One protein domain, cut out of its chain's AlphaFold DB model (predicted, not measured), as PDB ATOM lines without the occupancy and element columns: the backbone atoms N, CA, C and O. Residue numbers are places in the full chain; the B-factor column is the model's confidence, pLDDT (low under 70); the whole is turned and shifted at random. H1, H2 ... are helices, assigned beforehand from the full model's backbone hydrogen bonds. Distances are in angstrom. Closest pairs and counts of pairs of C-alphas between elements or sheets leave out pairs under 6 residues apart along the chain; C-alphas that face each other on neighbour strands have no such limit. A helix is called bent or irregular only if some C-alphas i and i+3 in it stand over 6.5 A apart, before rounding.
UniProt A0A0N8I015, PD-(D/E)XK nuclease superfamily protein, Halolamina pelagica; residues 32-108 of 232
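AT A GLANCE: This is residues 32 to 108 of the 232 residues of the protein "PD-(D/E)XK nuclease superfamily protein" of Halolamina pelagica (UniProt A0A0N8I015). Three longer helices, H4, H1 and H3, pack together with their centres in a triangle and their lines crossed at steep angles, and the short H2 packs at one end on residues 102 to 105 of H4. H1 and H4 run the same way and H3 runs back between them in the chain, while residues 32 to 38 lie at the other end of the long axis from H2. The printed part has 77 residues with four named helices, in the order H1, H2, H3, H4, and no named strand: its class is all helix. It is compact, with a radius of gyration of the C-alphas of 11.7 A, and elongated, spanning 34 by 19 by 17 A.

IN THESE COORDINATES: H4, the longest, holds residues 87 to 105 and measures 25.6 A, from C-alpha 87 at (-28.738, 34.196, -0.536) to C-alpha 105 at (-37.371, 20.849, -20.595). It has a kink of 28 degrees near residue 97 and is only just irregular: C-alphas 99 and 102 are 6.9 A apart. H1 is residues 39 to 55, 24.5 A, from C-alpha 39 at (-40.951, 36.474, -11.006). H3 is residues 70 to 81, 15.9 A, and H2 is residues 60 to 64.

HOW THE PARTS SIT: H4 is the hub, touching H1, H2 and H3. H4 and H1 touch at a steep tilt of 49 degrees, the same way; their closest C-alphas, of Val 97 and Ala 46, are 6.5 A apart. With residues 90 to 94 alone, H4 only just touches residues 74 to 78 of H3, with 3 pairs of C-alphas within 8 A, the closest those of Arg 90 and Val 78 at 7.0 A; the tilt is steep, 50 degrees, opposite ways. H2 touches H4, the closest C-alphas being those of Arg 64 and Pro 103, 4.0 A. H1 and H3 touch at a steep tilt of 39 degrees, opposite ways, closest at the C-alphas of Val 45 and Ala 77, 5.0 A. Every O i to N i+4 pair is within hydrogen-bond range in H1, H2 and H3, and 13 of 15 are in H4.

THE WHOLE: The two C-alphas farthest apart, of Glu 35 and Gly 57, are 34.9 A apart. The printed part has no cut, and the links H1 to H2, H2 to H3 and H3 to H4 are tight. The mean pLDDT of the printed part is 96.0, and no printed residue is under 70.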
ATOM      1  N   LEU A  32     -41.166  28.698  -4.490       89.75
ATOM      2  CA  LEU A  32     -40.254  29.833  -4.362       89.75
ATOM      3  C   LEU A  32     -40.903  30.933  -3.494       89.75
ATOM      4  O   LEU A  32     -42.101  31.170  -3.628       89.75
ATOM      5  N   PRO A  33     -40.140  31.582  -2.597       86.00
ATOM      6  CA  PRO A  33     -40.683  32.487  -1.578       86.00
ATOM      7  C   PRO A  33     -40.987  33.913  -2.069       86.00
ATOM      8  O   PRO A  33     -41.931  34.513  -1.566       86.00
ATOM      9  N   PHE A  34     -40.249  34.434  -3.057       87.31
ATOM     10  CA  PHE A  34     -40.429  35.780  -3.642       87.31
ATOM     11  C   PHE A  34     -40.447  36.940  -2.619       87.31
ATOM     12  O   PHE A  34     -41.109  37.954  -2.817       87.31
ATOM     13  N   GLU A  35     -39.698  36.816  -1.524       87.50
ATOM     14  CA  GLU A  35     -39.532  37.856  -0.503       87.50
ATOM     15  C   GLU A  35     -38.630  38.999  -0.991       87.50
ATOM     16  O   GLU A  35     -38.887  40.167  -0.698       87.50
ATOM     17  N   THR A  36     -37.563  38.676  -1.731       87.88
ATOM     18  CA  THR A  36     -36.623  39.660  -2.306       87.88
ATOM     19  C   THR A  36     -36.389  39.470  -3.804       87.88
ATOM     20  O   THR A  36     -35.646  40.231  -4.423       87.88
ATOM     21  N   MET A  37     -37.019  38.453  -4.387       89.62
ATOM     22  CA  MET A  37     -36.924  38.076  -5.790       89.62
ATOM     23  C   MET A  37     -38.258  38.335  -6.489       89.62
ATOM     24  O   MET A  37     -39.298  37.930  -5.980       89.62
ATOM     25  N   GLY A  38     -38.227  38.950  -7.671       86.62
ATOM     26  CA  GLY A  38     -39.390  39.034  -8.554       86.62
ATOM     27  C   GLY A  38     -39.515  37.827  -9.499       86.62
ATOM     28  O   GLY A  38     -38.534  37.108  -9.721       86.62
ATOM     29  N   PRO A  39     -40.711  37.567 -10.058       86.88
ATOM     30  CA  PRO A  39     -40.951  36.474 -11.006       86.88
ATOM     31  C   PRO A  39     -40.059  36.528 -12.256       86.88
ATOM     32  O   PRO A  39     -39.655  35.483 -12.769       86.88
ATOM     33  N   GLU A  40     -39.704  37.727 -12.711       87.00
ATOM     34  CA  GLU A  40     -38.813  37.974 -13.846       87.00
ATOM     35  C   GLU A  40     -37.425  37.348 -13.654       87.00
ATOM     36  O   GLU A  40     -36.896  36.742 -14.582       87.00
ATOM     37  N   VAL A  41     -36.890  37.361 -12.426       93.38
ATOM     38  CA  VAL A  41     -35.574  36.778 -12.114       93.38
ATOM     39  C   VAL A  41     -35.558  35.274 -12.387       93.38
ATOM     40  O   VAL A  41     -34.548  34.730 -12.832       93.38
ATOM     41  N   VAL A  42     -36.676  34.583 -12.139       95.12
ATOM     42  CA  VAL A  42     -36.791  33.143 -12.412       95.12
ATOM     43  C   VAL A  42     -36.742  32.884 -13.917       95.12
ATOM     44  O   VAL A  42     -36.040  31.970 -14.351       95.12
ATOM     45  N   GLY A  43     -37.463  33.700 -14.693       93.69
ATOM     46  CA  GLY A  43     -37.469  33.650 -16.153       93.69
ATOM     47  C   GLY A  43     -36.074  33.855 -16.735       93.69
ATOM     48  O   GLY A  43     -35.574  32.980 -17.438       93.69
ATOM     49  N   ASP A  44     -35.414  34.949 -16.359       95.19
ATOM     50  CA  ASP A  44     -34.093  35.327 -16.869       95.19
ATOM     51  C   ASP A  44     -33.011  34.284 -16.550       95.19
ATOM     52  O   ASP A  44     -32.207  33.904 -17.411       95.19
ATOM     53  N   VAL A  45     -32.997  33.781 -15.307       97.81
ATOM     54  CA  VAL A  45     -32.037  32.749 -14.897       97.81
ATOM     55  C   VAL A  45     -32.272  31.454 -15.670       97.81
ATOM     56  O   VAL A  45     -31.310  30.846 -16.144       97.81
ATOM     57  N   ALA A  46     -33.528  31.031 -15.822       97.44
ATOM     58  CA  ALA A  46     -33.855  29.818 -16.562       97.44
ATOM     59  C   ALA A  46     -33.527  29.945 -18.057       97.44
ATOM     60  O   ALA A  46     -32.890  29.044 -18.603       97.44
ATOM     61  N   HIS A  47     -33.878  31.069 -18.695       96.44
ATOM     62  CA  HIS A  47     -33.572  31.327 -20.106       96.44
ATOM     63  C   HIS A  47     -32.067  31.266 -20.363       96.44
ATOM     64  O   HIS A  47     -31.631  30.551 -21.258       96.44
ATOM     65  N   SER A  48     -31.248  31.884 -19.508       97.38
ATOM     66  CA  SER A  48     -29.785  31.836 -19.646       97.38
ATOM     67  C   SER A  48     -29.213  30.411 -19.561       97.38
ATOM     68  O   SER A  48     -28.280  30.049 -20.291       97.38
ATOM     69  N   VAL A  49     -29.772  29.570 -18.682       98.38
ATOM     70  CA  VAL A  49     -29.379  28.156 -18.560       98.38
ATOM     71  C   VAL A  49     -29.820  27.357 -19.786       98.38
ATOM     72  O   VAL A  49     -29.015  26.607 -20.340       98.38
ATOM     73  N   PHE A  50     -31.058  27.542 -20.248       98.12
ATOM     74  CA  PHE A  50     -31.602  26.862 -21.425       98.12
ATOM     75  C   PHE A  50     -30.868  27.257 -22.704       98.12
ATOM     76  O   PHE A  50     -30.428  26.381 -23.450       98.12
ATOM     77  N   ALA A  51     -30.626  28.551 -22.905       97.12
ATOM     78  CA  ALA A  51     -29.834  29.075 -24.006       97.12
ATOM     79  C   ALA A  51     -28.430  28.455 -24.022       97.12
ATOM     80  O   ALA A  51     -27.955  28.004 -25.069       97.12
ATOM     81  N   THR A  52     -27.786  28.337 -22.853       97.62
ATOM     82  CA  THR A  52     -26.485  27.661 -22.740       97.62
ATOM     83  C   THR A  52     -26.581  26.177 -23.107       97.62
ATOM     84  O   THR A  52     -25.732  25.685 -23.849       97.62
ATOM     85  N   ALA A  53     -27.603  25.464 -22.624       98.00
ATOM     86  CA  ALA A  53     -27.803  24.045 -22.915       98.00
ATOM     87  C   ALA A  53     -27.970  23.783 -24.420       98.00
ATOM     88  O   ALA A  53     -27.316  22.902 -24.979       98.00
ATOM     89  N   ILE A  54     -28.822  24.574 -25.074       97.69
ATOM     90  CA  ILE A  54     -29.167  24.433 -26.493       97.69
ATOM     91  C   ILE A  54     -27.979  24.833 -27.373       97.69
ATOM     92  O   ILE A  54     -27.626  24.103 -28.304       97.69
ATOM     93  N   SER A  55     -27.301  25.935 -27.034       96.06
ATOM     94  CA  SER A  55     -26.103  26.399 -27.747       96.06
ATOM     95  C   SER A  55     -24.963  25.387 -27.670       96.06
ATOM     96  O   SER A  55     -24.302  25.111 -28.669       96.06
ATOM     97  N   ALA A  56     -24.739  24.801 -26.490       95.62
ATOM     98  CA  ALA A  56     -23.699  23.797 -26.285       95.62
ATOM     99  C   ALA A  56     -24.081  22.403 -26.814       95.62
ATOM    100  O   ALA A  56     -23.236  21.509 -26.810       95.62
ATOM    101  N   GLY A  57     -25.326  22.205 -27.268       96.19
ATOM    102  CA  GLY A  57     -25.811  20.909 -27.744       96.19
ATOM    103  C   GLY A  57     -25.801  19.836 -26.654       96.19
ATOM    104  O   GLY A  57     -25.432  18.696 -26.931       96.19
ATOM    105  N   VAL A  58     -26.144  20.212 -25.417       98.06
ATOM    106  CA  VAL A  58     -26.229  19.287 -24.279       98.06
ATOM    107  C   VAL A  58     -27.266  18.204 -24.582       98.06
ATOM    108  O   VAL A  58     -28.345  18.497 -25.090       98.06
ATOM    109  N   ASP A  59     -26.943  16.941 -24.311       97.50
ATOM    110  CA  ASP A  59     -27.888  15.851 -24.543       97.50
ATOM    111  C   ASP A  59     -29.022  15.847 -23.493       97.50
ATOM    112  O   ASP A  59     -28.827  16.327 -22.369       97.50
ATOM    113  N   PRO A  60     -30.198  15.267 -23.804       97.25
ATOM    114  CA  PRO A  60     -31.339  15.257 -22.887       97.25
ATOM    115  C   PRO A  60     -31.057  14.598 -21.532       97.25
ATOM    116  O   PRO A  60     -31.645  14.994 -20.529       97.25
ATOM    117  N   GLY A  61     -30.165  13.603 -21.466       97.88
ATOM    118  CA  GLY A  61     -29.775  12.975 -20.202       97.88
ATOM    119  C   GLY A  61     -29.006  13.948 -19.313       97.88
ATOM    120  O   GLY A  61     -29.381  14.164 -18.163       97.88
ATOM    121  N   THR A  62     -27.992  14.604 -19.877       98.12
ATOM    122  CA  THR A  62     -27.213  15.631 -19.173       98.12
ATOM    123  C   THR A  62     -28.069  16.840 -18.778       98.12
ATOM    124  O   THR A  62     -27.905  17.349 -17.667       98.12
ATOM    125  N   LEU A  63     -29.003  17.293 -19.630       98.44
ATOM    126  CA  LEU A  63     -29.937  18.367 -19.264       98.44
ATOM    127  C   LEU A  63     -30.873  17.925 -18.135       98.44
ATOM    128  O   LEU A  63     -31.101  18.702 -17.210       98.44
ATOM    129  N   ARG A  64     -31.390  16.692 -18.175       98.44
ATOM    130  CA  ARG A  64     -32.305  16.180 -17.147       98.44
ATOM    131  C   ARG A  64     -31.689  16.223 -15.755       98.44
ATOM    132  O   ARG A  64     -32.372  16.606 -14.816       98.44
ATOM    133  N   ASP A  65     -30.408  15.894 -15.644       98.00
ATOM    134  CA  ASP A  65     -29.674  15.934 -14.373       98.00
ATOM    135  C   ASP A  65     -29.081  17.327 -14.071       98.00
ATOM    136  O   ASP A  65     -28.321  17.493 -13.118       98.00
ATOM    137  N   CYS A  66     -29.393  18.322 -14.910       97.88
ATOM    138  CA  CYS A  66     -28.815  19.664 -14.934       97.88
ATOM    139  C   CYS A  66     -27.278  19.674 -14.773       97.88
ATOM    140  O   CYS A  66     -26.700  20.462 -14.023       97.88
ATOM    141  N   ALA A  67     -26.610  18.762 -15.481       98.00
ATOM    142  CA  ALA A  67     -25.200  18.436 -15.311       98.00
ATOM    143  C   ALA A  67     -24.305  19.029 -16.421       98.00
ATOM    144  O   ALA A  67     -24.705  19.883 -17.215       98.00
ATOM    145  N   GLY A  68     -23.039  18.599 -16.459       96.25
ATOM    146  CA  GLY A  68     -22.076  19.021 -17.476       96.25
ATOM    147  C   GLY A  68     -21.761  20.522 -17.389       96.25
ATOM    148  O   GLY A  68     -21.270  20.970 -16.352       96.25
ATOM    149  N   PRO A  69     -21.997  21.321 -18.448       96.88
ATOM    150  CA  PRO A  69     -21.728  22.760 -18.421       96.88
ATOM    151  C   PRO A  69     -22.778  23.571 -17.637       96.88
ATOM    152  O   PRO A  69     -22.548  24.753 -17.358       96.88
ATOM    153  N   LEU A  70     -23.922  22.969 -17.290       98.12
ATOM    154  CA  LEU A  70     -25.088  23.680 -16.760       98.12
ATOM    155  C   LEU A  70     -24.920  24.231 -15.339       98.12
ATOM    156  O   LEU A  70     -25.337  25.370 -15.138       98.12
ATOM    157  N   PRO A  71     -24.237  23.565 -14.385       98.19
ATOM    158  CA  PRO A  71     -23.984  24.160 -13.070       98.19
ATOM    159  C   PRO A  71     -23.213  25.483 -13.172       98.19
ATOM    160  O   PRO A  71     -23.560  26.476 -12.534       98.19
ATOM    161  N   GLY A  72     -22.211  25.539 -14.057       97.94
ATOM    162  CA  GLY A  72     -21.452  26.762 -14.323       97.94
ATOM    163  C   GLY A  72     -22.271  27.843 -15.042       97.94
ATOM    164  O   GLY A  72     -22.031  29.033 -14.827       97.94
ATOM    165  N   ALA A  73     -23.224  27.447 -15.889       98.19
ATOM    166  CA  ALA A  73     -24.164  28.360 -16.541       98.19
ATOM    167  C   ALA A  73     -25.153  28.961 -15.536       98.19
ATOM    168  O   ALA A  73     -25.301  30.179 -15.483       98.19
ATOM    169  N   LEU A  74     -25.737  28.124 -14.678       98.44
ATOM    170  CA  LEU A  74     -26.628  28.537 -13.599       98.44
ATOM    171  C   LEU A  74     -25.921  29.478 -12.620       98.44
ATOM    172  O   LEU A  74     -26.469  30.504 -12.228       98.44
ATOM    173  N   ASP A  75     -24.668  29.181 -12.281       98.06
ATOM    174  CA  ASP A  75     -23.829  30.059 -11.472       98.06
ATOM    175  C   ASP A  75     -23.640  31.452 -12.074       98.06
ATOM    176  O   ASP A  75     -23.661  32.441 -11.338       98.06
ATOM    177  N   ARG A  76     -23.416  31.543 -13.390       98.12
ATOM    178  CA  ARG A  76     -23.317  32.832 -14.092       98.12
ATOM    179  C   ARG A  76     -24.659  33.551 -14.094       98.12
ATOM    180  O   ARG A  76     -24.718  34.679 -13.615       98.12
ATOM    181  N   ALA A  77     -25.720  32.861 -14.499       97.88
ATOM    182  CA  ALA A  77     -27.063  33.418 -14.590       97.88
ATOM    183  C   ALA A  77     -27.543  33.992 -13.244       97.88
ATOM    184  O   ALA A  77     -28.006  35.127 -13.176       97.88
ATOM    185  N   VAL A  78     -27.343  33.276 -12.131       97.69
ATOM    186  CA  VAL A  78     -27.701  33.775 -10.791       97.69
ATOM    187  C   VAL A  78     -26.880  35.008 -10.394       97.69
ATOM    188  O   VAL A  78     -27.401  35.901  -9.727       97.69
ATOM    189  N   ARG A  79     -25.598  35.096 -10.776       96.62
ATOM    190  CA  ARG A  79     -24.783  36.296 -10.503       96.62
ATOM    191  C   ARG A  79     -25.215  37.503 -11.333       96.62
ATOM    192  O   ARG A  79     -25.095  38.630 -10.856       96.62
ATOM    193  N   GLU A  80     -25.658  37.265 -12.557       96.44
ATOM    194  CA  GLU A  80     -26.052  38.307 -13.502       96.44
ATOM    195  C   GLU A  80     -27.453  38.841 -13.183       96.44
ATOM    196  O   GLU A  80     -27.613  40.050 -13.039       96.44
ATOM    197  N   HIS A  81     -28.426  37.954 -12.960       95.69
ATOM    198  CA  HIS A  81     -29.846  38.320 -12.888       95.69
ATOM    199  C   HIS A  81     -30.419  38.400 -11.467       95.69
ATOM    200  O   HIS A  81     -31.399  39.099 -11.244       95.69
ATOM    201  N   ALA A  82     -29.813  37.737 -10.474       94.00
ATOM    202  CA  ALA A  82     -30.312  37.734  -9.092       94.00
ATOM    203  C   ALA A  82     -29.477  38.642  -8.165       94.00
ATOM    204  O   ALA A  82     -29.180  38.302  -7.010       94.00
ATOM    205  N   GLN A  83     -29.044  39.799  -8.673       92.25
ATOM    206  CA  GLN A  83     -28.381  40.820  -7.859       92.25
ATOM    207  C   GLN A  83     -29.393  41.449  -6.893       92.25
ATOM    208  O   GLN A  83     -30.504  41.784  -7.278       92.25
ATOM    209  N   GLY A  84     -29.023  41.588  -5.620       90.81
ATOM    210  CA  GLY A  84     -29.933  42.094  -4.582       90.81
ATOM    211  C   GLY A  84     -30.888  41.051  -3.987       90.81
ATOM    212  O   GLY A  84     -31.416  41.290  -2.906       90.81
ATOM    213  N   VAL A  85     -31.025  39.874  -4.604       94.38
ATOM    214  CA  VAL A  85     -31.800  38.753  -4.050       94.38
ATOM    215  C   VAL A  85     -31.059  38.118  -2.868       94.38
ATOM    216  O   VAL A  85     -29.836  37.917  -2.906       94.38
ATOM    217  N   ALA A  86     -31.790  37.767  -1.810       95.19
ATOM    218  CA  ALA A  86     -31.268  37.083  -0.635       95.19
ATOM    219  C   ALA A  86     -30.559  35.772  -1.014       95.19
ATOM    220  O   ALA A  86     -30.857  35.110  -2.011       95.19
ATOM    221  N   ARG A  87     -29.546  35.388  -0.233       96.00
ATOM    222  CA  ARG A  87     -28.738  34.196  -0.536       96.00
ATOM    223  C   ARG A  87     -29.588  32.925  -0.504       96.00
ATOM    224  O   ARG A  87     -29.476  32.096  -1.399       96.00
ATOM    225  N   GLU A  88     -30.459  32.822   0.485       95.38
ATOM    226  CA  GLU A  88     -31.337  31.681   0.716       95.38
ATOM    227  C   GLU A  88     -32.365  31.526  -0.419       95.38
ATOM    228  O   GLU A  88     -32.671  30.404  -0.822       95.38
ATOM    229  N   GLU A  89     -32.854  32.633  -0.989       95.25
ATOM    230  CA  GLU A  89     -33.725  32.610  -2.171       95.25
ATOM    231  C   GLU A  89     -32.965  32.211  -3.439       95.25
ATOM    232  O   GLU A  89     -33.465  31.412  -4.227       95.25
ATOM    233  N   ARG A  90     -31.718  32.672  -3.611       97.44
ATOM    234  CA  ARG A  90     -30.857  32.223  -4.722       97.44
ATOM    235  C   ARG A  90     -30.577  30.724  -4.664       97.44
ATOM    236  O   ARG A  90     -30.565  30.064  -5.698       97.44
ATOM    237  N   GLU A  91     -30.371  30.166  -3.474       97.12
ATOM    238  CA  GLU A  91     -30.217  28.717  -3.279       97.12
ATOM    239  C   GLU A  91     -31.509  27.942  -3.586       97.12
ATOM    240  O   GLU A  91     -31.457  26.811  -4.068       97.12
ATOM    241  N   GLN A  92     -32.678  28.531  -3.329       96.69
ATOM    242  CA  GLN A  92     -33.968  27.946  -3.708       96.69
ATOM    243  C   GLN A  92     -34.202  28.010  -5.219       96.69
ATOM    244  O   GLN A  92     -34.574  26.998  -5.808       96.69
ATOM    245  N   LEU A  93     -33.890  29.141  -5.857       97.69
ATOM    246  CA  LEU A  93     -33.943  29.295  -7.310       97.69
ATOM    247  C   LEU A  93     -33.060  28.262  -8.015       97.69
ATOM    248  O   LEU A  93     -33.510  27.614  -8.953       97.69
ATOM    249  N   ARG A  94     -31.832  28.048  -7.526       98.31
ATOM    250  CA  ARG A  94     -30.925  27.022  -8.066       98.31
ATOM    251  C   ARG A  94     -31.539  25.633  -8.011       98.31
ATOM    252  O   ARG A  94     -31.621  24.968  -9.035       98.31
ATOM    253  N   ARG A  95     -32.047  25.242  -6.838       98.12
ATOM    254  CA  ARG A  95     -32.720  23.949  -6.658       98.12
ATOM    255  C   ARG A  95     -33.952  23.804  -7.544       98.12
ATOM    256  O   ARG A  95     -34.219  22.707  -8.017       98.12
ATOM    257  N   TYR A  96     -34.694  24.884  -7.771       98.06
ATOM    258  CA  TYR A  96     -35.849  24.874  -8.660       98.06
ATOM    259  C   TYR A  96     -35.445  24.701 -10.130       98.06
ATOM    260  O   TYR A  96     -36.032  23.886 -10.839       98.06
ATOM    261  N   VAL A  97     -34.399  25.397 -10.581       98.31
ATOM    262  CA  VAL A  97     -33.861  25.219 -11.936       98.31
ATOM    263  C   VAL A  97     -33.360  23.784 -12.118       98.31
ATOM    264  O   VAL A  97     -33.852  23.078 -12.994       98.31
ATOM    265  N   GLU A  98     -32.458  23.329 -11.247       98.25
ATOM    266  CA  GLU A  98     -31.822  22.009 -11.325       98.25
ATOM    267  C   GLU A  98     -32.820  20.858 -11.167       98.25
ATOM    268  O   GLU A  98     -32.781  19.890 -11.917       98.25
ATOM    269  N   GLY A  99     -33.718  20.954 -10.184       97.75
ATOM    270  CA  GLY A  99     -34.610  19.865  -9.792       97.75
ATOM    271  C   GLY A  99     -35.977  19.880 -10.469       97.75
ATOM    272  O   GLY A  99     -36.741  18.932 -10.299       97.75
ATOM    273  N   THR A 100     -36.336  20.942 -11.194       97.94
ATOM    274  CA  THR A 100     -37.645  21.047 -11.862       97.94
ATOM    275  C   THR A 100     -37.509  21.483 -13.312       97.94
ATOM    276  O   THR A 100     -37.943  20.751 -14.199       97.94
ATOM    277  N   LEU A 101     -36.881  22.629 -13.578       98.31
ATOM    278  CA  LEU A 101     -36.890  23.212 -14.921       98.31
ATOM    279  C   LEU A 101     -36.023  22.435 -15.924       98.31
ATOM    280  O   LEU A 101     -36.511  22.126 -17.012       98.31
ATOM    281  N   CYS A 102     -34.779  22.076 -15.573       98.56
ATOM    282  CA  CYS A 102     -33.922  21.283 -16.468       98.56
ATOM    283  C   CYS A 102     -34.554  19.904 -16.783       98.56
ATOM    284  O   CYS A 102     -34.688  19.579 -17.967       98.56
ATOM    285  N   PRO A 103     -35.046  19.127 -15.788       98.50
ATOM    286  CA  PRO A 103     -35.761  17.874 -16.040       98.50
ATOM    287  C   PRO A 103     -36.991  18.014 -16.937       98.50
ATOM    288  O   PRO A 103     -37.196  17.174 -17.813       98.50
ATOM    289  N   GLN A 104     -37.813  19.049 -16.727       98.31
ATOM    290  CA  GLN A 104     -39.028  19.254 -17.516       98.31
ATOM    291  C   GLN A 104     -38.708  19.591 -18.970       98.31
ATOM    292  O   GLN A 104     -39.277  18.964 -19.861       98.31
ATOM    293  N   LEU A 105     -37.773  20.516 -19.225       98.19
ATOM    294  CA  LEU A 105     -37.371  20.849 -20.595       98.19
ATOM    295  C   LEU A 105     -36.771  19.627 -21.306       98.19
ATOM    296  O   LEU A 105     -37.153  19.331 -22.437       98.19
ATOM    297  N   ALA A 106     -35.908  18.870 -20.620       98.12
ATOM    298  CA  ALA A 106     -35.313  17.637 -21.141       98.12
ATOM    299  C   ALA A 106     -36.330  16.531 -21.466       98.12
ATOM    300  O   ALA A 106     -35.981  15.558 -22.129       98.12
ATOM    301  N   ALA A 107     -37.555  16.626 -20.947       97.75
ATOM    302  CA  ALA A 107     -38.630  15.679 -21.218       97.75
ATOM    303  C   ALA A 107     -39.535  16.113 -22.384       97.75
ATOM    304  O   ALA A 107     -40.522  15.435 -22.656       97.75
ATOM    305  N   THR A 108     -39.253  17.245 -23.038       97.88
ATOM    306  CA  THR A 108     -40.059  17.738 -24.163       97.88
ATOM    307  C   THR A 108     -39.557  17.200 -25.499       97.88
ATOM    308  O   THR A 108     -38.357  17.225 -25.776       97.88
TER     309      THR A 108